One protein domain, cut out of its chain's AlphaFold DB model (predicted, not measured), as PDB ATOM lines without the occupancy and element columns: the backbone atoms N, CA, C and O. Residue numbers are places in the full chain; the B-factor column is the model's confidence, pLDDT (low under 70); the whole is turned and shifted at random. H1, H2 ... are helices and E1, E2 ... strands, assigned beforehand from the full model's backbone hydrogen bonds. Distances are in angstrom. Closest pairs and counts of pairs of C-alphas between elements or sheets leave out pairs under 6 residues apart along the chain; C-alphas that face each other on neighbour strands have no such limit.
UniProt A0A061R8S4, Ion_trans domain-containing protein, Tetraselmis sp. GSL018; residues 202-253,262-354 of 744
ATOM      1  N   ALA A 202     -37.792  25.047 -10.447       87.81
ATOM      2  CA  ALA A 202     -38.371  26.340 -10.802       87.81
ATOM      3  C   ALA A 202     -39.837  26.380 -10.343       87.81
ATOM      4  O   ALA A 202     -40.603  25.470 -10.661       87.81
ATOM      5  N   LEU A 203     -40.216  27.409  -9.581       89.69
ATOM      6  CA  LEU A 203     -41.590  27.573  -9.085       89.69
ATOM      7  C   LEU A 203     -42.497  28.220 -10.138       89.69
ATOM      8  O   LEU A 203     -43.682  27.918 -10.211       89.69
ATOM      9  N   ALA A 204     -41.924  29.090 -10.966       90.38
ATOM     10  CA  ALA A 204     -42.586  29.761 -12.075       90.38
ATOM     11  C   ALA A 204     -41.582  29.941 -13.235       90.38
ATOM     12  O   ALA A 204     -40.369  29.905 -13.002       90.38
ATOM     13  N   PRO A 205     -42.050  30.100 -14.488       91.00
ATOM     14  CA  PRO A 205     -41.181  30.442 -15.601       91.00
ATOM     15  C   PRO A 205     -40.507  31.801 -15.349       91.00
ATOM     16  O   PRO A 205     -41.117  32.687 -14.748       91.00
ATOM     17  N   PRO A 206     -39.266  31.988 -15.821       91.81
ATOM     18  CA  PRO A 206     -38.559  33.252 -15.678       91.81
ATOM     19  C   PRO A 206     -39.260  34.363 -16.470       91.81
ATOM     20  O   PRO A 206     -39.533  34.216 -17.669       91.81
ATOM     21  N   ILE A 207     -39.521  35.483 -15.798       91.88
ATOM     22  CA  ILE A 207     -40.147  36.668 -16.394       91.88
ATOM     23  C   ILE A 207     -39.119  37.792 -16.454       91.88
ATOM     24  O   ILE A 207     -38.400  38.062 -15.493       91.88
ATOM     25  N   VAL A 208     -39.053  38.421 -17.620       92.56
ATOM     26  CA  VAL A 208     -38.238  39.585 -17.934       92.56
ATOM     27  C   VAL A 208     -39.137  40.813 -17.924       92.56
ATOM     28  O   VAL A 208     -40.209  40.806 -18.521       92.56
ATOM     29  N   PHE A 209     -38.677  41.866 -17.272       92.00
ATOM     30  CA  PHE A 209     -39.300  43.173 -17.190       92.00
ATOM     31  C   PHE A 209     -38.358  44.181 -17.825       92.00
ATOM     32  O   PHE A 209     -37.205  44.313 -17.414       92.00
ATOM     33  N   GLN A 210     -38.837  44.892 -18.836       89.94
ATOM     34  CA  GLN A 210     -38.047  45.881 -19.555       89.94
ATOM     35  C   GLN A 210     -38.586  47.279 -19.284       89.94
ATOM     36  O   GLN A 210     -39.738  47.572 -19.601       89.94
ATOM     37  N   LYS A 211     -37.743  48.150 -18.736       88.00
ATOM     38  CA  LYS A 211     -37.991  49.587 -18.658       88.00
ATOM     39  C   LYS A 211     -37.528  50.241 -19.948       88.00
ATOM     40  O   LYS A 211     -36.436  49.954 -20.450       88.00
ATOM     41  N   ARG A 212     -38.363  51.127 -20.478       80.62
ATOM     42  CA  ARG A 212     -38.085  51.879 -21.701       80.62
ATOM     43  C   ARG A 212     -38.163  53.372 -21.406       80.62
ATOM     44  O   ARG A 212     -39.035  53.792 -20.650       80.62
ATOM     45  N   GLY A 213     -37.291  54.158 -22.028       69.31
ATOM     46  CA  GLY A 213     -37.288  55.610 -21.882       69.31
ATOM     47  C   GLY A 213     -38.578  56.231 -22.421       69.31
ATOM     48  O   GLY A 213     -39.040  55.905 -23.520       69.31
ATOM     49  N   THR A 214     -39.186  57.136 -21.655       63.03
ATOM     50  CA  THR A 214     -40.389  57.854 -22.085       63.03
ATOM     51  C   THR A 214     -39.999  58.963 -23.057       63.03
ATOM     52  O   THR A 214     -39.491  60.008 -22.648       63.03
ATOM     53  N   GLY A 215     -40.258  58.769 -24.352       50.91
ATOM     54  CA  GLY A 215     -40.252  59.879 -25.301       50.91
ATOM     55  C   GLY A 215     -41.335  60.877 -24.895       50.91
ATOM     56  O   GLY A 215     -42.516  60.534 -24.878       50.91
ATOM     57  N   SER A 216     -40.950  62.099 -24.525       39.31
ATOM     58  CA  SER A 216     -41.895  63.176 -24.228       39.31
ATOM     59  C   SER A 216     -42.877  63.344 -25.390       39.31
ATOM     60  O   SER A 216     -42.467  63.497 -26.542       39.31
ATOM     61  N   SER A 217     -44.167  63.316 -25.070       38.50
ATOM     62  CA  SER A 217     -45.304  63.358 -25.988       38.50
ATOM     63  C   SER A 217     -45.105  64.266 -27.213       38.50
ATOM     64  O   SER A 217     -45.027  65.488 -27.084       38.50
ATOM     65  N   GLY A 218     -45.108  63.674 -28.410       42.44
ATOM     66  CA  GLY A 218     -45.311  64.394 -29.673       42.44
ATOM     67  C   GLY A 218     -44.070  64.973 -30.359       42.44
ATOM     68  O   GLY A 218     -44.208  65.551 -31.435       42.44
ATOM     69  N   GLN A 219     -42.868  64.790 -29.813       40.12
ATOM     70  CA  GLN A 219     -41.630  64.946 -30.580       40.12
ATOM     71  C   GLN A 219     -41.084  63.560 -30.914       40.12
ATOM     72  O   GLN A 219     -41.058  62.686 -30.049       40.12
ATOM     73  N   ALA A 220     -40.680  63.359 -32.177       44.31
ATOM     74  CA  ALA A 220     -39.902  62.188 -32.581       44.31
ATOM     75  C   ALA A 220     -38.820  61.950 -31.519       44.31
ATOM     76  O   ALA A 220     -38.231  62.952 -31.091       44.31
ATOM     77  N   PRO A 221     -38.614  60.702 -31.053       49.03
ATOM     78  CA  PRO A 221     -37.705  60.416 -29.953       49.03
ATOM     79  C   PRO A 221     -36.377  61.078 -30.286       49.03
ATOM     80  O   PRO A 221     -35.672  60.663 -31.207       49.03
ATOM     81  N   GLN A 222     -36.079  62.184 -29.600       49.47
ATOM     82  CA  GLN A 222     -34.759  62.763 -29.695       49.47
ATOM     83  C   GLN A 222     -33.842  61.640 -29.243       49.47
ATOM     84  O   GLN A 222     -34.126  61.009 -28.228       49.47
ATOM     85  N   CYS A 223     -32.822  61.346 -30.039       53.22
ATOM     86  CA  CYS A 223     -31.745  60.418 -29.735       53.22
ATOM     87  C   CYS A 223     -31.063  60.815 -28.401       53.22
ATOM     88  O   CYS A 223     -29.969  61.374 -28.395       53.22
ATOM     89  N   GLN A 224     -31.746  60.601 -27.279       51.41
ATOM     90  CA  GLN A 224     -31.372  60.998 -25.934       51.41
ATOM     91  C   GLN A 224     -30.907  59.752 -25.190       51.41
ATOM     92  O   GLN A 224     -31.509  58.685 -25.283       51.41
ATOM     93  N   GLY A 225     -29.779  59.906 -24.509       54.81
ATOM     94  CA  GLY A 225     -28.988  58.832 -23.922       54.81
ATOM     95  C   GLY A 225     -27.521  59.069 -24.261       54.81
ATOM     96  O   GLY A 225     -27.188  59.320 -25.421       54.81
ATOM     97  N   LYS A 226     -26.632  59.001 -23.262       53.44
ATOM     98  CA  LYS A 226     -25.196  59.300 -23.434       53.44
ATOM     99  C   LYS A 226     -24.565  58.465 -24.553       53.44
ATOM    100  O   LYS A 226     -23.757  58.964 -25.335       53.44
ATOM    101  N   THR A 227     -24.978  57.205 -24.660       53.88
ATOM    102  CA  THR A 227     -24.517  56.251 -25.673       53.88
ATOM    103  C   THR A 227     -24.963  56.649 -27.078       53.88
ATOM    104  O   THR A 227     -24.155  56.650 -28.006       53.88
ATOM    105  N   MET A 228     -26.228  57.049 -27.241       60.28
ATOM    106  CA  MET A 228     -26.771  57.466 -28.535       60.28
ATOM    107  C   MET A 228     -26.219  58.831 -28.967       60.28
ATOM    108  O   MET A 228     -25.932  59.032 -30.144       60.28
ATOM    109  N   GLU A 229     -25.992  59.748 -28.025       60.62
ATOM    110  CA  GLU A 229     -25.358  61.042 -28.288       60.62
ATOM    111  C   GLU A 229     -23.922  60.866 -28.807       60.62
ATOM    112  O   GLU A 229     -23.552  61.452 -29.827       60.62
ATOM    113  N   GLN A 230     -23.127  59.987 -28.183       59.62
ATOM    114  CA  GLN A 230     -21.778  59.668 -28.658       59.62
ATOM    115  C   GLN A 230     -21.777  58.906 -29.986       59.62
ATOM    116  O   GLN A 230     -20.932  59.172 -30.847       59.62
ATOM    117  N   PHE A 231     -22.715  57.974 -30.178       61.62
ATOM    118  CA  PHE A 231     -22.849  57.249 -31.438       61.62
ATOM    119  C   PHE A 231     -23.202  58.203 -32.581       61.62
ATOM    120  O   PHE A 231     -22.542  58.184 -33.621       61.62
ATOM    121  N   ASN A 232     -24.156  59.111 -32.361       63.53
ATOM    122  CA  ASN A 232     -24.495  60.171 -33.304       63.53
ATOM    123  C   ASN A 232     -23.319  61.109 -33.561       63.53
ATOM    124  O   ASN A 232     -23.061  61.432 -34.718       63.53
ATOM    125  N   ALA A 233     -22.566  61.505 -32.533       64.50
ATOM    126  CA  ALA A 233     -21.381  62.342 -32.705       64.50
ATOM    127  C   ALA A 233     -20.332  61.666 -33.606       64.50
ATOM    128  O   ALA A 233     -19.865  62.268 -34.573       64.50
ATOM    129  N   ARG A 234     -20.028  60.383 -33.367       65.06
ATOM    130  CA  ARG A 234     -19.115  59.584 -34.204       65.06
ATOM    131  C   ARG A 234     -19.645  59.345 -35.615       65.06
ATOM    132  O   ARG A 234     -18.871  59.288 -36.570       65.06
ATOM    133  N   PHE A 235     -20.954  59.172 -35.763       63.84
ATOM    134  CA  PHE A 235     -21.579  58.961 -37.063       63.84
ATOM    135  C   PHE A 235     -21.578  60.250 -37.897       63.84
ATOM    136  O   PHE A 235     -21.233  60.213 -39.078       63.84
ATOM    137  N   LEU A 236     -21.875  61.397 -37.277       64.62
ATOM    138  CA  LEU A 236     -21.751  62.726 -37.881       64.62
ATOM    139  C   LEU A 236     -20.298  63.035 -38.266       64.62
ATOM    140  O   LEU A 236     -20.058  63.551 -39.359       64.62
ATOM    141  N   GLU A 237     -19.334  62.652 -37.425       65.00
ATOM    142  CA  GLU A 237     -17.904  62.745 -37.727       65.00
ATOM    143  C   GLU A 237     -17.527  61.879 -38.941       65.00
ATOM    144  O   GLU A 237     -16.892  62.365 -39.866       65.00
ATOM    145  N   ARG A 238     -17.975  60.621 -39.030       63.53
ATOM    146  CA  ARG A 238     -17.693  59.785 -40.214       63.53
ATOM    147  C   ARG A 238     -18.437  60.225 -41.474       63.53
ATOM    148  O   ARG A 238     -17.944  59.981 -42.576       63.53
ATOM    149  N   ARG A 239     -19.608  60.855 -41.342       60.25
ATOM    150  CA  ARG A 239     -20.360  61.415 -42.474       60.25
ATOM    151  C   ARG A 239     -19.576  62.533 -43.149       60.25
ATOM    152  O   ARG A 239     -19.497  62.546 -44.374       60.25
ATOM    153  N   SER A 240     -18.966  63.433 -42.373       58.78
ATOM    154  CA  SER A 240     -18.184  64.540 -42.937       58.78
ATOM    155  C   SER A 240     -16.962  64.065 -43.728       58.78
ATOM    156  O   SER A 240     -16.565  64.739 -44.667       58.78
ATOM    157  N   TRP A 241     -16.431  62.874 -43.433       58.59
ATOM    158  CA  TRP A 241     -15.304  62.273 -44.159       58.59
ATOM    159  C   TRP A 241     -15.705  61.611 -45.487       58.59
ATOM    160  O   TRP A 241     -14.843  61.327 -46.313       58.59
ATOM    161  N   LYS A 242     -16.997  61.313 -45.692       57.12
ATOM    162  CA  LYS A 242     -17.514  60.671 -46.917       57.12
ATOM    163  C   LYS A 242     -18.175  61.646 -47.891       57.12
ATOM    164  O   LYS A 242     -18.355  61.297 -49.055       57.12
ATOM    165  N   CYS A 243     -18.570  62.825 -47.423       58.88
ATOM    166  CA  CYS A 243     -19.183  63.847 -48.261       58.88
ATOM    167  C   CYS A 243     -18.079  64.684 -48.920       58.88
ATOM    168  O   CYS A 243     -17.554  65.598 -48.294       58.88
ATOM    169  N   ASP A 244     -17.762  64.388 -50.180       53.81
ATOM    170  CA  ASP A 244     -16.950  65.252 -51.044       53.81
ATOM    171  C   ASP A 244     -17.717  65.574 -52.338       53.81
ATOM    172  O   ASP A 244     -18.622  64.839 -52.756       53.81
ATOM    173  N   THR A 245     -17.392  66.706 -52.969       46.25
ATOM    174  CA  THR A 245     -18.112  67.192 -54.160       46.25
ATOM    175  C   THR A 245     -18.076  66.163 -55.300       46.25
ATOM    176  O   THR A 245     -17.005  65.616 -55.564       46.25
ATOM    177  N   PRO A 246     -19.194  65.917 -56.019       46.22
ATOM    178  CA  PRO A 246     -20.339  66.817 -56.196       46.22
ATOM    179  C   PRO A 246     -21.607  66.473 -55.386       46.22
ATOM    180  O   PRO A 246     -22.661  67.045 -55.657       46.22
ATOM    181  N   TYR A 247     -21.560  65.568 -54.405       51.25
ATOM    182  CA  TYR A 247     -22.774  65.148 -53.688       51.25
ATOM    183  C   TYR A 247     -23.088  66.062 -52.492       51.25
ATOM    184  O   TYR A 247     -22.251  66.272 -51.618       51.25
ATOM    185  N   THR A 248     -24.310  66.609 -52.438       51.44
ATOM    186  CA  THR A 248     -24.787  67.429 -51.309       51.44
ATOM    187  C   THR A 248     -25.524  66.560 -50.291       51.44
ATOM    188  O   THR A 248     -26.583  66.001 -50.561       51.44
ATOM    189  N   CYS A 249     -24.960  66.451 -49.089       59.19
ATOM    190  CA  CYS A 249     -25.512  65.656 -47.993       59.19
ATOM    191  C   CYS A 249     -26.616  66.441 -47.256       59.19
ATOM    192  O   CYS A 249     -26.371  67.011 -46.193       59.19
ATOM    193  N   THR A 250     -27.811  66.520 -47.852       55.12
ATOM    194  CA  THR A 250     -28.947  67.327 -47.350       55.12
ATOM    195  C   THR A 250     -30.043  66.534 -46.631       55.12
ATOM    196  O   THR A 250     -31.003  67.135 -46.159       55.12
ATOM    197  N   GLU A 251     -29.897  65.220 -46.455       54.69
ATOM    198  CA  GLU A 251     -30.872  64.427 -45.696       54.69
ATOM    199  C   GLU A 251     -30.605  64.485 -44.179       54.69
ATOM    200  O   GLU A 251     -29.463  64.360 -43.703       54.69
ATOM    201  N   SER A 252     -31.676  64.709 -43.411       52.00
ATOM    202  CA  SER A 252     -31.686  64.576 -41.955       52.00
ATOM    203  C   SER A 252     -31.555  63.103 -41.590       52.00
ATOM    204  O   SER A 252     -32.327  62.279 -42.070       52.00
ATOM    205  N   ILE A 253     -30.594  62.774 -40.727       50.97
ATOM    206  CA  ILE A 253     -30.499  61.431 -40.153       50.97
ATOM    207  C   ILE A 253     -31.659  61.308 -39.174       50.97
ATOM    208  O   ILE A 253     -31.644  61.953 -38.125       50.97
ATOM    209  N   ALA A 262     -44.021  55.064 -30.630       49.66
ATOM    210  CA  ALA A 262     -43.903  55.133 -29.184       49.66
ATOM    211  C   ALA A 262     -45.312  55.071 -28.571       49.66
ATOM    212  O   ALA A 262     -45.773  56.018 -27.939       49.66
ATOM    213  N   SER A 263     -46.043  53.984 -28.833       51.38
ATOM    214  CA  SER A 263     -47.243  53.648 -28.093       51.38
ATOM    215  C   SER A 263     -46.771  53.399 -26.676       51.38
ATOM    216  O   SER A 263     -46.171  52.372 -26.368       51.38
ATOM    217  N   THR A 264     -46.995  54.400 -25.841       56.69
ATOM    218  CA  THR A 264     -46.654  54.419 -24.421       56.69
ATOM    219  C   THR A 264     -47.377  53.296 -23.668       56.69
ATOM    220  O   THR A 264     -46.923  52.883 -22.607       56.69
ATOM    221  N   ASP A 265     -48.438  52.750 -24.270       63.84
ATOM    222  CA  ASP A 265     -49.355  51.801 -23.646       63.84
ATOM    223  C   ASP A 265     -48.972  50.326 -23.852       63.84
ATOM    224  O   ASP A 265     -49.356  49.482 -23.043       63.84
ATOM    225  N   SER A 266     -48.222  49.977 -24.911       75.00
ATOM    226  CA  SER A 266     -47.867  48.575 -25.185       75.00
ATOM    227  C   SER A 266     -46.554  48.392 -25.944       75.00
ATOM    228  O   SER A 266     -46.316  49.070 -26.946       75.00
ATOM    229  N   PHE A 267     -45.757  47.401 -25.541       80.88
ATOM    230  CA  PHE A 267     -44.533  46.963 -26.213       80.88
ATOM    231  C   PHE A 267     -44.575  45.449 -26.439       80.88
ATOM    232  O   PHE A 267     -44.942  44.695 -25.542       80.88
ATOM    233  N   PHE A 268     -44.222  44.984 -27.643       78.62
ATOM    234  CA  PHE A 268     -44.251  43.552 -27.986       78.62
ATOM    235  C   PHE A 268     -45.605  42.867 -27.695       78.62
ATOM    236  O   PHE A 268     -45.653  41.703 -27.286       78.62
ATOM    237  N   GLY A 269     -46.710  43.594 -27.890       75.62
ATOM    238  CA  GLY A 269     -48.072  43.125 -27.602       75.62
ATOM    239  C   GLY A 269     -48.368  42.917 -26.114       75.62
ATOM    240  O   GLY A 269     -49.227  42.112 -25.769       75.62
ATOM    241  N   GLN A 270     -47.615  43.577 -25.229       84.00
ATOM    242  CA  GLN A 270     -47.800  43.542 -23.779       84.00
ATOM    243  C   GLN A 270     -47.997  44.947 -23.235       84.00
ATOM    244  O   GLN A 270     -47.343  45.881 -23.699       84.00
ATOM    245  N   GLN A 271     -48.889  45.088 -22.258       85.94
ATOM    246  CA  GLN A 271     -49.133  46.352 -21.571       85.94
ATOM    247  C   GLN A 271     -48.060  46.609 -20.510       85.94
ATOM    248  O   GLN A 271     -47.388  45.682 -20.053       85.94
ATOM    249  N   ALA A 272     -47.872  47.881 -20.169       85.69
ATOM    250  CA  ALA A 272     -46.971  48.283 -19.099       85.69
ATOM    251  C   ALA A 272     -47.554  47.932 -17.721       85.69
ATOM    252  O   ALA A 272     -48.739  48.145 -17.477       85.69
ATOM    253  N   VAL A 273     -46.698  47.457 -16.820       86.50
ATOM    254  CA  VAL A 273     -47.024  47.140 -15.426       86.50
ATOM    255  C   VAL A 273     -46.072  47.893 -14.499       86.50
ATOM    256  O   VAL A 273     -44.886  48.042 -14.799       86.50
ATOM    257  N   GLU A 274     -46.586  48.383 -13.376       86.06
ATOM    258  CA  GLU A 274     -45.797  49.097 -12.372       86.06
ATOM    259  C   GLU A 274     -45.070  48.087 -11.467       86.06
ATOM    260  O   GLU A 274     -45.700  47.337 -10.722       86.06
ATOM    261  N   LEU A 275     -43.737  48.041 -11.558       83.00
ATOM    262  CA  LEU A 275     -42.887  47.197 -10.700       83.00
ATOM    263  C   LEU A 275     -42.321  47.998  -9.522       83.00
ATOM    264  O   LEU A 275     -42.221  47.488  -8.410       83.00
ATOM    265  N   GLU A 276     -41.940  49.248  -9.779       80.94
ATOM    266  CA  GLU A 276     -41.413  50.183  -8.786       80.94
ATOM    267  C   GLU A 276     -42.291  51.437  -8.762       80.94
ATOM    268  O   GLU A 276     -42.862  51.783  -9.797       80.94
ATOM    269  N   PRO A 277     -42.409  52.132  -7.615       78.50
ATOM    270  CA  PRO A 277     -43.321  53.263  -7.487       78.50
ATOM    271  C   PRO A 277     -43.029  54.352  -8.528       78.50
ATOM    272  O   PRO A 277     -41.994  55.016  -8.469       78.50
ATOM    273  N   GLY A 278     -43.957  54.558  -9.461       76.38
ATOM    274  CA  GLY A 278     -43.831  55.528 -10.551       76.38
ATOM    275  C   GLY A 278     -43.012  55.066 -11.763       76.38
ATOM    276  O   GLY A 278     -42.777  55.883 -12.654       76.38
ATOM    277  N   GLU A 279     -42.598  53.795 -11.832       82.69
ATOM    278  CA  GLU A 279     -41.847  53.241 -12.963       82.69
ATOM    279  C   GLU A 279     -42.572  52.077 -13.652       82.69
ATOM    280  O   GLU A 279     -42.881  51.042 -13.056       82.69
ATOM    281  N   ASN A 280     -42.767  52.229 -14.962       85.94
ATOM    282  CA  ASN A 280     -43.474  51.273 -15.804       85.94
ATOM    283  C   ASN A 280     -42.509  50.309 -16.508       85.94
ATOM    284  O   ASN A 280     -41.537  50.726 -17.143       85.94
ATOM    285  N   TYR A 281     -42.836  49.021 -16.457       88.94
ATOM    286  CA  TYR A 281     -42.074  47.934 -17.060       88.94
ATOM    287  C   TYR A 281     -42.947  47.087 -17.985       88.94
ATOM    288  O   TYR A 281     -44.114  46.833 -17.706       88.94
ATOM    289  N   PHE A 282     -42.367  46.589 -19.073       89.69
ATOM    290  CA  PHE A 282     -43.041  45.677 -19.996       89.69
ATOM    291  C   PHE A 282     -42.660  44.225 -19.676       89.69
ATOM    292  O   PHE A 282     -41.475  43.884 -19.778       89.69
ATOM    293  N   PRO A 283     -43.621  43.369 -19.275       91.25
ATOM    294  CA  PRO A 283     -43.354  41.981 -18.924       91.25
ATOM    295  C   PRO A 283     -43.279  41.073 -20.159       91.25
ATOM    296  O   PRO A 283     -44.059  41.185 -21.104       91.25
ATOM    297  N   GLY A 284     -42.389  40.086 -20.122       88.38
ATOM    298  CA  GLY A 284     -42.275  39.045 -21.136       88.38
ATOM    299  C   GLY A 284     -41.610  37.792 -20.583       88.38
ATOM    300  O   GLY A 284     -40.733  37.861 -19.731       88.38
ATOM    301  N   PHE A 285     -42.005  36.611 -21.051       88.75
ATOM    302  CA  PHE A 285     -41.316  35.391 -20.634       88.75
ATOM    303  C   PHE A 285     -39.927  35.282 -21.267       88.75
ATOM    304  O   PHE A 285     -39.806  35.422 -22.486       88.75
ATOM    305  N   ALA A 286     -38.911  34.902 -20.488       86.50
ATOM    306  CA  ALA A 286     -37.543  34.786 -20.998       86.50
ATOM    307  C   ALA A 286     -37.423  33.770 -22.151       86.50
ATOM    308  O   ALA A 286     -36.758  34.039 -23.144       86.50
ATOM    309  N   TRP A 287     -38.143  32.642 -22.083       82.62
ATOM    310  CA  TRP A 287     -38.131  31.620 -23.144       82.62
ATOM    311  C   TRP A 287     -38.725  32.092 -24.479       82.62
ATOM    312  O   TRP A 287     -38.421  31.540 -25.531       82.62
ATOM    313  N   ALA A 288     -39.556  33.138 -24.468       80.00
ATOM    314  CA  ALA A 288     -40.184  33.666 -25.670       80.00
ATOM    315  C   ALA A 288     -39.192  34.545 -26.436       80.00
ATOM    316  O   ALA A 288     -39.400  34.810 -27.615       80.00
ATOM    317  N   LEU A 289     -38.118  34.968 -25.761       76.88
ATOM    318  CA  LEU A 289     -37.041  35.772 -26.317       76.88
ATOM    319  C   LEU A 289     -35.951  34.919 -26.981       76.88
ATOM    320  O   LEU A 289     -35.142  35.447 -27.735       76.88
ATOM    321  N   GLU A 290     -35.940  33.605 -26.741       79.19
ATOM    322  CA  GLU A 290     -34.997  32.678 -27.381       79.19
ATOM    323  C   GLU A 290     -35.409  32.321 -28.824       79.19
ATOM    324  O   GLU A 290     -34.564  31.967 -29.650       79.19
ATOM    325  N   GLY A 291     -36.701  32.437 -29.149       75.31
ATOM    326  CA  GLY A 291     -37.239  32.119 -30.474       75.31
ATOM    327  C   GLY A 291     -36.844  33.128 -31.558       75.31
ATOM    328  O   GLY A 291     -36.676  34.315 -31.292       75.31
ATOM    329  N   ASP A 292     -36.749  32.661 -32.806       76.12
ATOM    330  CA  ASP A 292     -36.417  33.515 -33.962       76.12
ATOM    331  C   ASP A 292     -37.596  34.387 -34.424       76.12
ATOM    332  O   ASP A 292     -37.408  35.407 -35.084       76.12
ATOM    333  N   SER A 293     -38.830  33.987 -34.104       80.50
ATOM    334  CA  SER A 293     -40.028  34.770 -34.403       80.50
ATOM    335  C   SER A 293     -41.144  34.482 -33.407       80.50
ATOM    336  O   SER A 293     -41.329  33.345 -32.970       80.50
ATOM    337  N   ILE A 294     -41.906  35.517 -33.063       81.69
ATOM    338  CA  ILE A 294     -43.131  35.417 -32.269       81.69
ATOM    339  C   ILE A 294     -44.242  36.197 -32.964       81.69
ATOM    340  O   ILE A 294     -44.007  37.270 -33.516       81.69
ATOM    341  N   VAL A 295     -45.461  35.663 -32.946       78.44
ATOM    342  CA  VAL A 295     -46.627  36.345 -33.520       78.44
ATOM    343  C   VAL A 295     -47.491  36.871 -32.384       78.44
ATOM    344  O   VAL A 295     -48.000  36.085 -31.586       78.44
ATOM    345  N   ARG A 296     -47.645  38.193 -32.300       76.94
ATOM    346  CA  ARG A 296     -48.499  38.876 -31.314       76.94
ATOM    347  C   ARG A 296     -49.281  39.980 -32.011       76.94
ATOM    348  O   ARG A 296     -48.747  40.634 -32.902       76.94
ATOM    349  N   ASP A 297     -50.561  40.124 -31.672       69.69
ATOM    350  CA  ASP A 297     -51.480  41.097 -32.290       69.69
ATOM    351  C   ASP A 297     -51.477  41.074 -33.831       69.69
ATOM    352  O   ASP A 297     -51.568  42.102 -34.502       69.69
ATOM    353  N   GLY A 298     -51.309  39.881 -34.415       69.31
ATOM    354  CA  GLY A 298     -51.246  39.687 -35.867       69.31
ATOM    355  C   GLY A 298     -49.948  40.154 -36.540       69.31
ATOM    356  O   GLY A 298     -49.858  40.091 -37.765       69.31
ATOM    357  N   LYS A 299     -48.934  40.586 -35.777       71.06
ATOM    358  CA  LYS A 299     -47.606  40.974 -36.278       71.06
ATOM    359  C   LYS A 299     -46.561  39.912 -35.937       71.06
ATOM    360  O   LYS A 299     -46.536  39.398 -34.822       71.06
ATOM    361  N   VAL A 300     -45.690  39.606 -36.899       76.31
ATOM    362  CA  VAL A 300     -44.499  38.770 -36.688       76.31
ATOM    363  C   VAL A 300     -43.382  39.674 -36.169       76.31
ATOM    364  O   VAL A 300     -42.999  40.619 -36.853       76.31
ATOM    365  N   LEU A 301     -42.893  39.405 -34.964       78.00
ATOM    366  CA  LEU A 301     -41.817  40.138 -34.295       78.00
ATOM    367  C   LEU A 301     -40.598  39.222 -34.153       78.00
ATOM    368  O   LEU A 301     -40.770  38.017 -33.950       78.00
ATOM    369  N   ASN A 302     -39.386  39.777 -34.224       81.75
ATOM    370  CA  ASN A 302     -38.147  39.036 -33.995       81.75
ATOM    371  C   ASN A 302     -37.565  39.396 -32.615       81.75
ATOM    372  O   ASN A 302     -36.942  40.447 -32.471       81.75
ATOM    373  N   PRO A 303     -37.718  38.541 -31.588       81.50
ATOM    374  CA  PRO A 303     -37.241  38.853 -30.243       81.50
ATOM    375  C   PRO A 303     -35.730  39.079 -30.157       81.50
ATOM    376  O   PRO A 303     -35.289  39.946 -29.409       81.50
ATOM    377  N   LYS A 304     -34.931  38.336 -30.935       77.56
ATOM    378  CA  LYS A 304     -33.463  38.433 -30.887       77.56
ATOM    379  C   LYS A 304     -32.937  39.777 -31.378       77.56
ATOM    380  O   LYS A 304     -31.885  40.208 -30.917       77.56
ATOM    381  N   ALA A 305     -33.630  40.391 -32.333       74.25
ATOM    382  CA  ALA A 305     -33.207  41.646 -32.945       74.25
ATOM    383  C   ALA A 305     -33.940  42.862 -32.367       74.25
ATOM    384  O   ALA A 305     -33.322  43.906 -32.190       74.25
ATOM    385  N   ASP A 306     -35.231  42.718 -32.054       77.56
ATOM    386  CA  ASP A 306     -36.113  43.867 -31.834       77.56
ATOM    387  C   ASP A 306     -36.494  44.071 -30.354       77.56
ATOM    388  O   ASP A 306     -37.027  45.121 -30.004       77.56
ATOM    389  N   TYR A 307     -36.269  43.084 -29.468       81.88
ATOM    390  CA  TYR A 307     -36.710  43.180 -28.064       81.88
ATOM    391  C   TYR A 307     -35.873  44.176 -27.254       81.88
ATOM    392  O   TYR A 307     -36.424  45.000 -26.528       81.88
ATOM    393  N   ILE A 308     -34.545  44.125 -27.400       82.12
ATOM    394  CA  ILE A 308     -33.626  45.104 -26.813       82.12
ATOM    395  C   ILE A 308     -33.248  46.092 -27.908       82.12
ATOM    396  O   ILE A 308     -32.495  45.764 -28.822       82.12
ATOM    397  N   ASP A 309     -33.768  47.307 -27.800       75.00
ATOM    398  CA  ASP A 309     -33.521  48.398 -28.738       75.00
ATOM    399  C   ASP A 309     -32.923  49.626 -28.033       75.00
ATOM    400  O   ASP A 309     -32.697  49.636 -26.822       75.00
ATOM    401  N   SER A 310     -32.693  50.701 -28.789       70.19
ATOM    402  CA  SER A 310     -32.106  51.942 -28.269       70.19
ATOM    403  C   SER A 310     -32.945  52.669 -27.218       70.19
ATOM    404  O   SER A 310     -32.446  53.607 -26.608       70.19
ATOM    405  N   MET A 311     -34.215  52.298 -27.043       73.19
ATOM    406  CA  MET A 311     -35.102  52.889 -26.036       73.19
ATOM    407  C   MET A 311     -35.055  52.116 -24.714       73.19
ATOM    408  O   MET A 311     -35.725  52.502 -23.761       73.19
ATOM    409  N   THR A 312     -34.322  51.004 -24.661       81.38
ATOM    410  CA  THR A 312     -34.230  50.138 -23.488       81.38
ATOM    411  C   THR A 312     -33.260  50.722 -22.472       81.38
ATOM    412  O   THR A 312     -32.082  50.879 -22.772       81.38
ATOM    413  N   GLU A 313     -33.747  51.009 -21.266       82.56
ATOM    414  CA  GLU A 313     -32.917  51.525 -20.171       82.56
ATOM    415  C   GLU A 313     -32.456  50.385 -19.265       82.56
ATOM    416  O   GLU A 313     -31.263  50.177 -19.066       82.56
ATOM    417  N   VAL A 314     -33.406  49.599 -18.749       89.06
ATOM    418  CA  VAL A 314     -33.132  48.557 -17.754       89.06
ATOM    419  C   VAL A 314     -33.906  47.291 -18.093       89.06
ATOM    420  O   VAL A 314     -35.097  47.340 -18.394       89.06
ATOM    421  N   VAL A 315     -33.248  46.141 -17.996       91.94
ATOM    422  CA  VAL A 315     -33.859  44.818 -18.149       91.94
ATOM    423  C   VAL A 315     -33.668  44.051 -16.843       91.94
ATOM    424  O   VAL A 315     -32.542  43.731 -16.471       91.94
ATOM    425  N   LYS A 316     -34.762  43.750 -16.139       93.31
ATOM    426  CA  LYS A 316     -34.777  42.960 -14.898       93.31
ATOM    427  C   LYS A 316     -35.374  41.585 -15.170       93.31
ATOM    428  O   LYS A 316     -36.434  41.482 -15.769       93.31
ATOM    429  N   MET A 317     -34.728  40.519 -14.724       92.75
ATOM    430  CA  MET A 317     -35.226  39.150 -14.836       92.75
ATOM    431  C   MET A 317     -35.433  38.567 -13.444       92.75
ATOM    432  O   MET A 317     -34.501  38.562 -12.643       92.75
ATOM    433  N   TYR A 318     -36.629  38.040 -13.185       92.81
ATOM    434  CA  TYR A 318     -36.970  37.349 -11.942       92.81
ATOM    435  C   TYR A 318     -37.070  35.848 -12.187       92.81
ATOM    436  O   TYR A 318     -37.831  35.389 -13.045       92.81
ATOM    437  N   ILE A 319     -36.311  35.080 -11.408       92.19
ATOM    438  CA  ILE A 319     -36.254  33.622 -11.491       92.19
ATOM    439  C   ILE A 319     -36.538  33.042 -10.099       92.19
ATOM    440  O   ILE A 319     -35.623  32.947  -9.275       92.19
ATOM    441  N   PRO A 320     -37.791  32.657  -9.804       92.38
ATOM    442  CA  PRO A 320     -38.134  32.004  -8.550       92.38
ATOM    443  C   PRO A 320     -37.886  30.494  -8.634       92.38
ATOM    444  O   PRO A 320     -38.427  29.786  -9.490       92.38
ATOM    445  N   PHE A 321     -37.099  29.970  -7.703       91.25
ATOM    446  CA  PHE A 321     -36.825  28.544  -7.584       91.25
ATOM    447  C   PHE A 321     -36.767  28.103  -6.123       91.25
ATOM    448  O   PHE A 321     -36.543  28.888  -5.207       91.25
ATOM    449  N   PHE A 322     -36.972  26.812  -5.906       90.69
ATOM    450  CA  PHE A 322     -36.968  26.183  -4.597       90.69
ATOM    451  C   PHE A 322     -36.002  25.007  -4.575       90.69
ATOM    452  O   PHE A 322     -35.912  24.235  -5.533       90.69
ATOM    453  N   VAL A 323     -35.288  24.858  -3.464       90.88
ATOM    454  CA  VAL A 323     -34.340  23.769  -3.234       90.88
ATOM    455  C   VAL A 323     -34.923  22.826  -2.174       90.88
ATOM    456  O   VAL A 323     -34.803  23.109  -0.981       90.88
ATOM    457  N   PRO A 324     -35.523  21.678  -2.553       87.12
ATOM    458  CA  PRO A 324     -36.204  20.795  -1.604       87.12
ATOM    459  C   PRO A 324     -35.286  20.191  -0.538       87.12
ATOM    460  O   PRO A 324     -35.732  19.929   0.574       87.12
ATOM    461  N   ALA A 325     -34.005  19.979  -0.861       86.38
ATOM    462  CA  ALA A 325     -33.038  19.388   0.065       86.38
ATOM    463  C   ALA A 325     -32.755  20.291   1.278       86.38
ATOM    464  O   ALA A 325     -32.661  19.805   2.402       86.38
ATOM    465  N   THR A 326     -32.635  21.601   1.053       87.25
ATOM    466  CA  THR A 326     -32.336  22.598   2.093       87.25
ATOM    467  C   THR A 326     -33.571  23.376   2.549       87.25
ATOM    468  O   THR A 326     -33.486  24.108   3.535       87.25
ATOM    469  N   LYS A 327     -34.710  23.205   1.860       89.12
ATOM    470  CA  LYS A 327     -35.961  23.961   2.042       89.12
ATOM    471  C   LYS A 327     -35.761  25.473   1.907       89.12
ATOM    472  O   LYS A 327     -36.383  26.261   2.616       89.12
ATOM    473  N   VAL A 328     -34.865  25.871   1.008       89.69
ATOM    474  CA  VAL A 328     -34.592  27.281   0.717       89.69
ATOM    475  C   VAL A 328     -35.359  27.671  -0.536       89.69
ATOM    476  O   VAL A 328     -35.209  27.042  -1.586       89.69
ATOM    477  N   ALA A 329     -36.194  28.692  -0.402       89.88
ATOM    478  CA  ALA A 329     -36.850  29.357  -1.509       89.88
ATOM    479  C   ALA A 329     -36.026  30.583  -1.904       89.88
ATOM    480  O   ALA A 329     -35.603  31.355  -1.044       89.88
ATOM    481  N   THR A 330     -35.780  30.741  -3.201       91.12
ATOM    482  CA  THR A 330     -34.900  31.777  -3.729       91.12
ATOM    483  C   THR A 330     -35.566  32.492  -4.889       91.12
ATOM    484  O   THR A 330     -36.093  31.859  -5.803       91.12
ATOM    485  N   ILE A 331     -35.482  33.816  -4.886       91.75
ATOM    486  CA  ILE A 331     -35.779  34.660  -6.037       91.75
ATOM    487  C   ILE A 331     -34.447  35.237  -6.502       91.75
ATOM    488  O   ILE A 331     -33.833  36.041  -5.803       91.75
ATOM    489  N   ALA A 332     -33.971  34.785  -7.660       92.94
ATOM    490  CA  ALA A 332     -32.833  35.420  -8.308       92.94
ATOM    491  C   ALA A 332     -33.332  36.585  -9.159       92.94
ATOM    492  O   ALA A 332     -34.199  36.404 -10.018       92.94
ATOM    493  N   VAL A 333     -32.768  37.760  -8.911       93.19
ATOM    494  CA  VAL A 333     -33.003  38.977  -9.677       93.19
ATOM    495  C   VAL A 333     -31.730  39.280 -10.446       93.19
ATOM    496  O   VAL A 333     -30.665  39.444  -9.857       93.19
ATOM    497  N   VAL A 334     -31.821  39.330 -11.770       93.94
ATOM    498  CA  VAL A 334     -30.720  39.764 -12.633       93.94
ATOM    499  C   VAL A 334     -31.140  41.070 -13.276       93.94
ATOM    500  O   VAL A 334     -32.114  41.093 -14.023       93.94
ATOM    501  N   ALA A 335     -30.431  42.152 -12.980       93.56
ATOM    502  CA  ALA A 335     -30.711  43.467 -13.529       93.56
ATOM    503  C   ALA A 335     -29.551  43.911 -14.423       93.56
ATOM    504  O   ALA A 335     -28.398  43.978 -13.997       93.56
ATOM    505  N   VAL A 336     -29.876  44.201 -15.676       92.44
ATOM    506  CA  VAL A 336     -28.961  44.746 -16.673       92.44
ATOM    507  C   VAL A 336     -29.385  46.181 -16.944       92.44
ATOM    508  O   VAL A 336     -30.445  46.412 -17.524       92.44
ATOM    509  N   ASP A 337     -28.574  47.135 -16.503       89.50
ATOM    510  CA  ASP A 337     -28.760  48.556 -16.786       89.50
ATOM    511  C   ASP A 337     -27.899  48.947 -17.993       89.50
ATOM    512  O   ASP A 337     -26.677  48.784 -17.982       89.50
ATOM    513  N   ILE A 338     -28.560  49.424 -19.046       85.06
ATOM    514  CA  ILE A 338     -27.995  49.813 -20.345       85.06
ATOM    515  C   ILE A 338     -28.123  51.341 -20.542       85.06
ATOM    516  O   ILE A 338     -27.885  51.867 -21.626       85.06
ATOM    517  N   SER A 339     -28.471  52.086 -19.488       76.00
ATOM    518  CA  SER A 339     -28.612  53.548 -19.537       76.00
ATOM    519  C   SER A 339     -27.273  54.265 -19.758       76.00
ATOM    520  O   SER A 339     -27.244  55.393 -20.263       76.00
ATOM    521  N   ASP A 340     -26.157  53.627 -19.384       68.50
ATOM    522  CA  ASP A 340     -24.799  54.134 -19.598       68.50
ATOM    523  C   ASP A 340     -24.065  53.393 -20.732       68.50
ATOM    524  O   ASP A 340     -24.481  52.334 -21.201       68.50
ATOM    525  N   VAL A 341     -22.941  53.952 -21.188       65.75
ATOM    526  CA  VAL A 341     -22.139  53.418 -22.309       65.75
ATOM    527  C   VAL A 341     -21.603  52.014 -22.009       65.75
ATOM    528  O   VAL A 341     -21.466  51.189 -22.915       65.75
ATOM    529  N   LYS A 342     -21.294  51.742 -20.738       71.00
ATOM    530  CA  LYS A 342     -20.917  50.418 -20.245       71.00
ATOM    531  C   LYS A 342     -22.141  49.821 -19.544       71.00
ATOM    532  O   LYS A 342     -22.545  50.376 -18.522       71.00
ATOM    533  N   PRO A 343     -22.716  48.713 -20.046       81.06
ATOM    534  CA  PRO A 343     -23.837  48.083 -19.371       81.06
ATOM    535  C   PRO A 343     -23.372  47.578 -18.006       81.06
ATOM    536  O   PRO A 343     -22.339  46.909 -17.900       81.06
ATOM    537  N   SER A 344     -24.127  47.907 -16.966       85.62
ATOM    538  CA  SER A 344     -23.880  47.395 -15.624       85.62
ATOM    539  C   SER A 344     -24.789  46.196 -15.380       85.62
ATOM    540  O   SER A 344     -25.990  46.237 -15.644       85.62
ATOM    541  N   VAL A 345     -24.198  45.087 -14.936       90.88
ATOM    542  CA  VAL A 345     -24.935  43.864 -14.615       90.88
ATOM    543  C   VAL A 345     -24.860  43.663 -13.116       90.88
ATOM    544  O   VAL A 345     -23.777  43.497 -12.559       90.88
ATOM    545  N   SER A 346     -26.017  43.652 -12.472       92.00
ATOM    546  CA  SER A 346     -26.160  43.309 -11.064       92.00
ATOM    547  C   SER A 346     -26.998  42.045 -10.926       92.00
ATOM    548  O   SER A 346     -27.864  41.739 -11.750       92.00
ATOM    549  N   HIS A 347     -26.686  41.266  -9.901       92.25
ATOM    550  CA  HIS A 347     -27.418  40.061  -9.565       92.25
ATOM    551  C   HIS A 347     -27.646  40.035  -8.062       92.25
ATOM    552  O   HIS A 347     -26.736  40.302  -7.280       92.25
ATOM    553  N   GLU A 348     -28.863  39.700  -7.668       91.56
ATOM    554  CA  GLU A 348     -29.270  39.605  -6.278       91.56
ATOM    555  C   GLU A 348     -29.980  38.272  -6.060       91.56
ATOM    556  O   GLU A 348     -30.806  37.839  -6.866       91.56
ATOM    557  N   PHE A 349     -29.640  37.598  -4.963       91.31
ATOM    558  CA  PHE A 349     -30.297  36.366  -4.552       91.31
ATOM    559  C   PHE A 349     -31.073  36.626  -3.270       91.31
ATOM    560  O   PHE A 349     -30.498  36.669  -2.184       91.31
ATOM    561  N   LEU A 350     -32.388  36.747  -3.399       90.00
ATOM    562  CA  LEU A 350     -33.292  36.887  -2.267       90.00
ATOM    563  C   LEU A 350     -33.661  35.491  -1.776       90.00
ATOM    564  O   LEU A 350     -34.426  34.782  -2.429       90.00
ATOM    565  N   GLN A 351     -33.061  35.066  -0.666       89.31
ATOM    566  CA  GLN A 351     -33.182  33.703  -0.150       89.31
ATOM    567  C   GLN A 351     -33.932  33.695   1.179       89.31
ATOM    568  O   GLN A 351     -33.595  34.452   2.082       89.31
ATOM    569  N   GLN A 352     -34.889  32.779   1.311       87.62
ATOM    570  CA  GLN A 352     -35.629  32.527   2.541       87.62
ATOM    571  C   GLN A 352     -35.605  31.032   2.858       87.62
ATOM    572  O   GLN A 352     -36.002  30.202   2.034       87.62
ATOM    573  N   LYS A 353     -35.172  30.661   4.068       88.62
ATOM    574  CA  LYS A 353     -35.303  29.277   4.545       88.62
ATOM    575  C   LYS A 353     -36.695  29.069   5.141       88.62
ATOM    576  O   LYS A 353     -37.077  29.777   6.068       88.62
ATOM    577  N   ILE A 354     -37.410  28.057   4.656       87.56
ATOM    578  CA  ILE A 354     -38.677  27.604   5.238       87.56
ATOM    579  C   ILE A 354     -38.349  26.571   6.325       87.56
ATOM    580  O   ILE A 354     -37.778  25.509   6.052       87.56
TER     581      ILE A 354
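This is residues 202 to 253 and 262 to 354 of the 744 residues of the protein "Ion_trans domain-containing protein" of Tetraselmis sp. GSL018 (UniProt A0A061R8S4). The body is one strongly twisted sheet of six strands, curled like part of a barrel, with E6, E7 and E8 as its long strands. Beyond the sheet, the long helix H1 lies off by itself on long unnamed stretches, and residues 241 to 248 stick out past it; a small head of H2, the E4 and E5 hairpin and H3 lies to one side of the sheet. The printed part has 145 residues with three named helices and eight named strands, in the order E1 H1 E2 E3 H2 E4 E5 H3 E6 E7 E8. The large sheet runs E2 E3 E1 E6 E7 E8, all antiparallel, and the class is mixed, helices and strands. The whole is loose, radius of gyration of the C-alphas 20.0 A, and spans 74 by 36 by 31 A.

Find C-alpha 312 at (-34.230, 50.138, -23.488); from there E6, residues 312 to 323, runs 33.2 A. E7 is residues 328 to 337, 28.2 A, and E8 is residues 344 to 353, 29.4 A, ending at C-alpha 353, (-35.303, 29.277, 4.545). E1 is residues 207 to 212, E3 residues 279 to 285 and E2 residues 273 to 276. H1, residues 226 to 240, starts at C-alpha 226, (-25.196, 59.300, -23.434), and is 21.4 A long. The short elements are H2, residues 286 to 289, E4, residues 294 to 296, E5, residues 299 to 301, and H3, residues 303 to 306.

Start at the meander E6 E7 E8, each strand the antiparallel neighbour of the one before: look for N 317 and O 334 at 2.8 A, and N 333 and O 348 at 2.8 A. On the other side of E6 is E1, with N 209 and O 316 at 2.7 A. Next comes E3, with N 208 and O 284 at 2.8 A. The edge strand E2 forms a hairpin with E3, N 273 and O 281 at 2.8 A. The hairpin E4 and E5 has N 301 and O 294 at 2.8 A. H2 and H3 only just touch, with 3 pairs of C-alphas within 8 A, the closest those of Leu 289 and Pro 303 at 5.0 A. H1 is not on the sheet and touches no helix. In H1 every O i to N i+4 pair is within hydrogen-bond range; H2 and H3 are too short for one.

The C-alphas of Pro 246 and Ile 354, the two farthest apart, are 75.2 A apart. Residues 254 to 261 are not printed, and C-alphas 253 and 262 are 18.4 A apart across that cut. The link E1 to H1 is long, 13 residues. Mean pLDDT of the printed part is 75.4, and residues 213 to 253, 262 to 265, 297 to 298 and 340 to 341 are under 70.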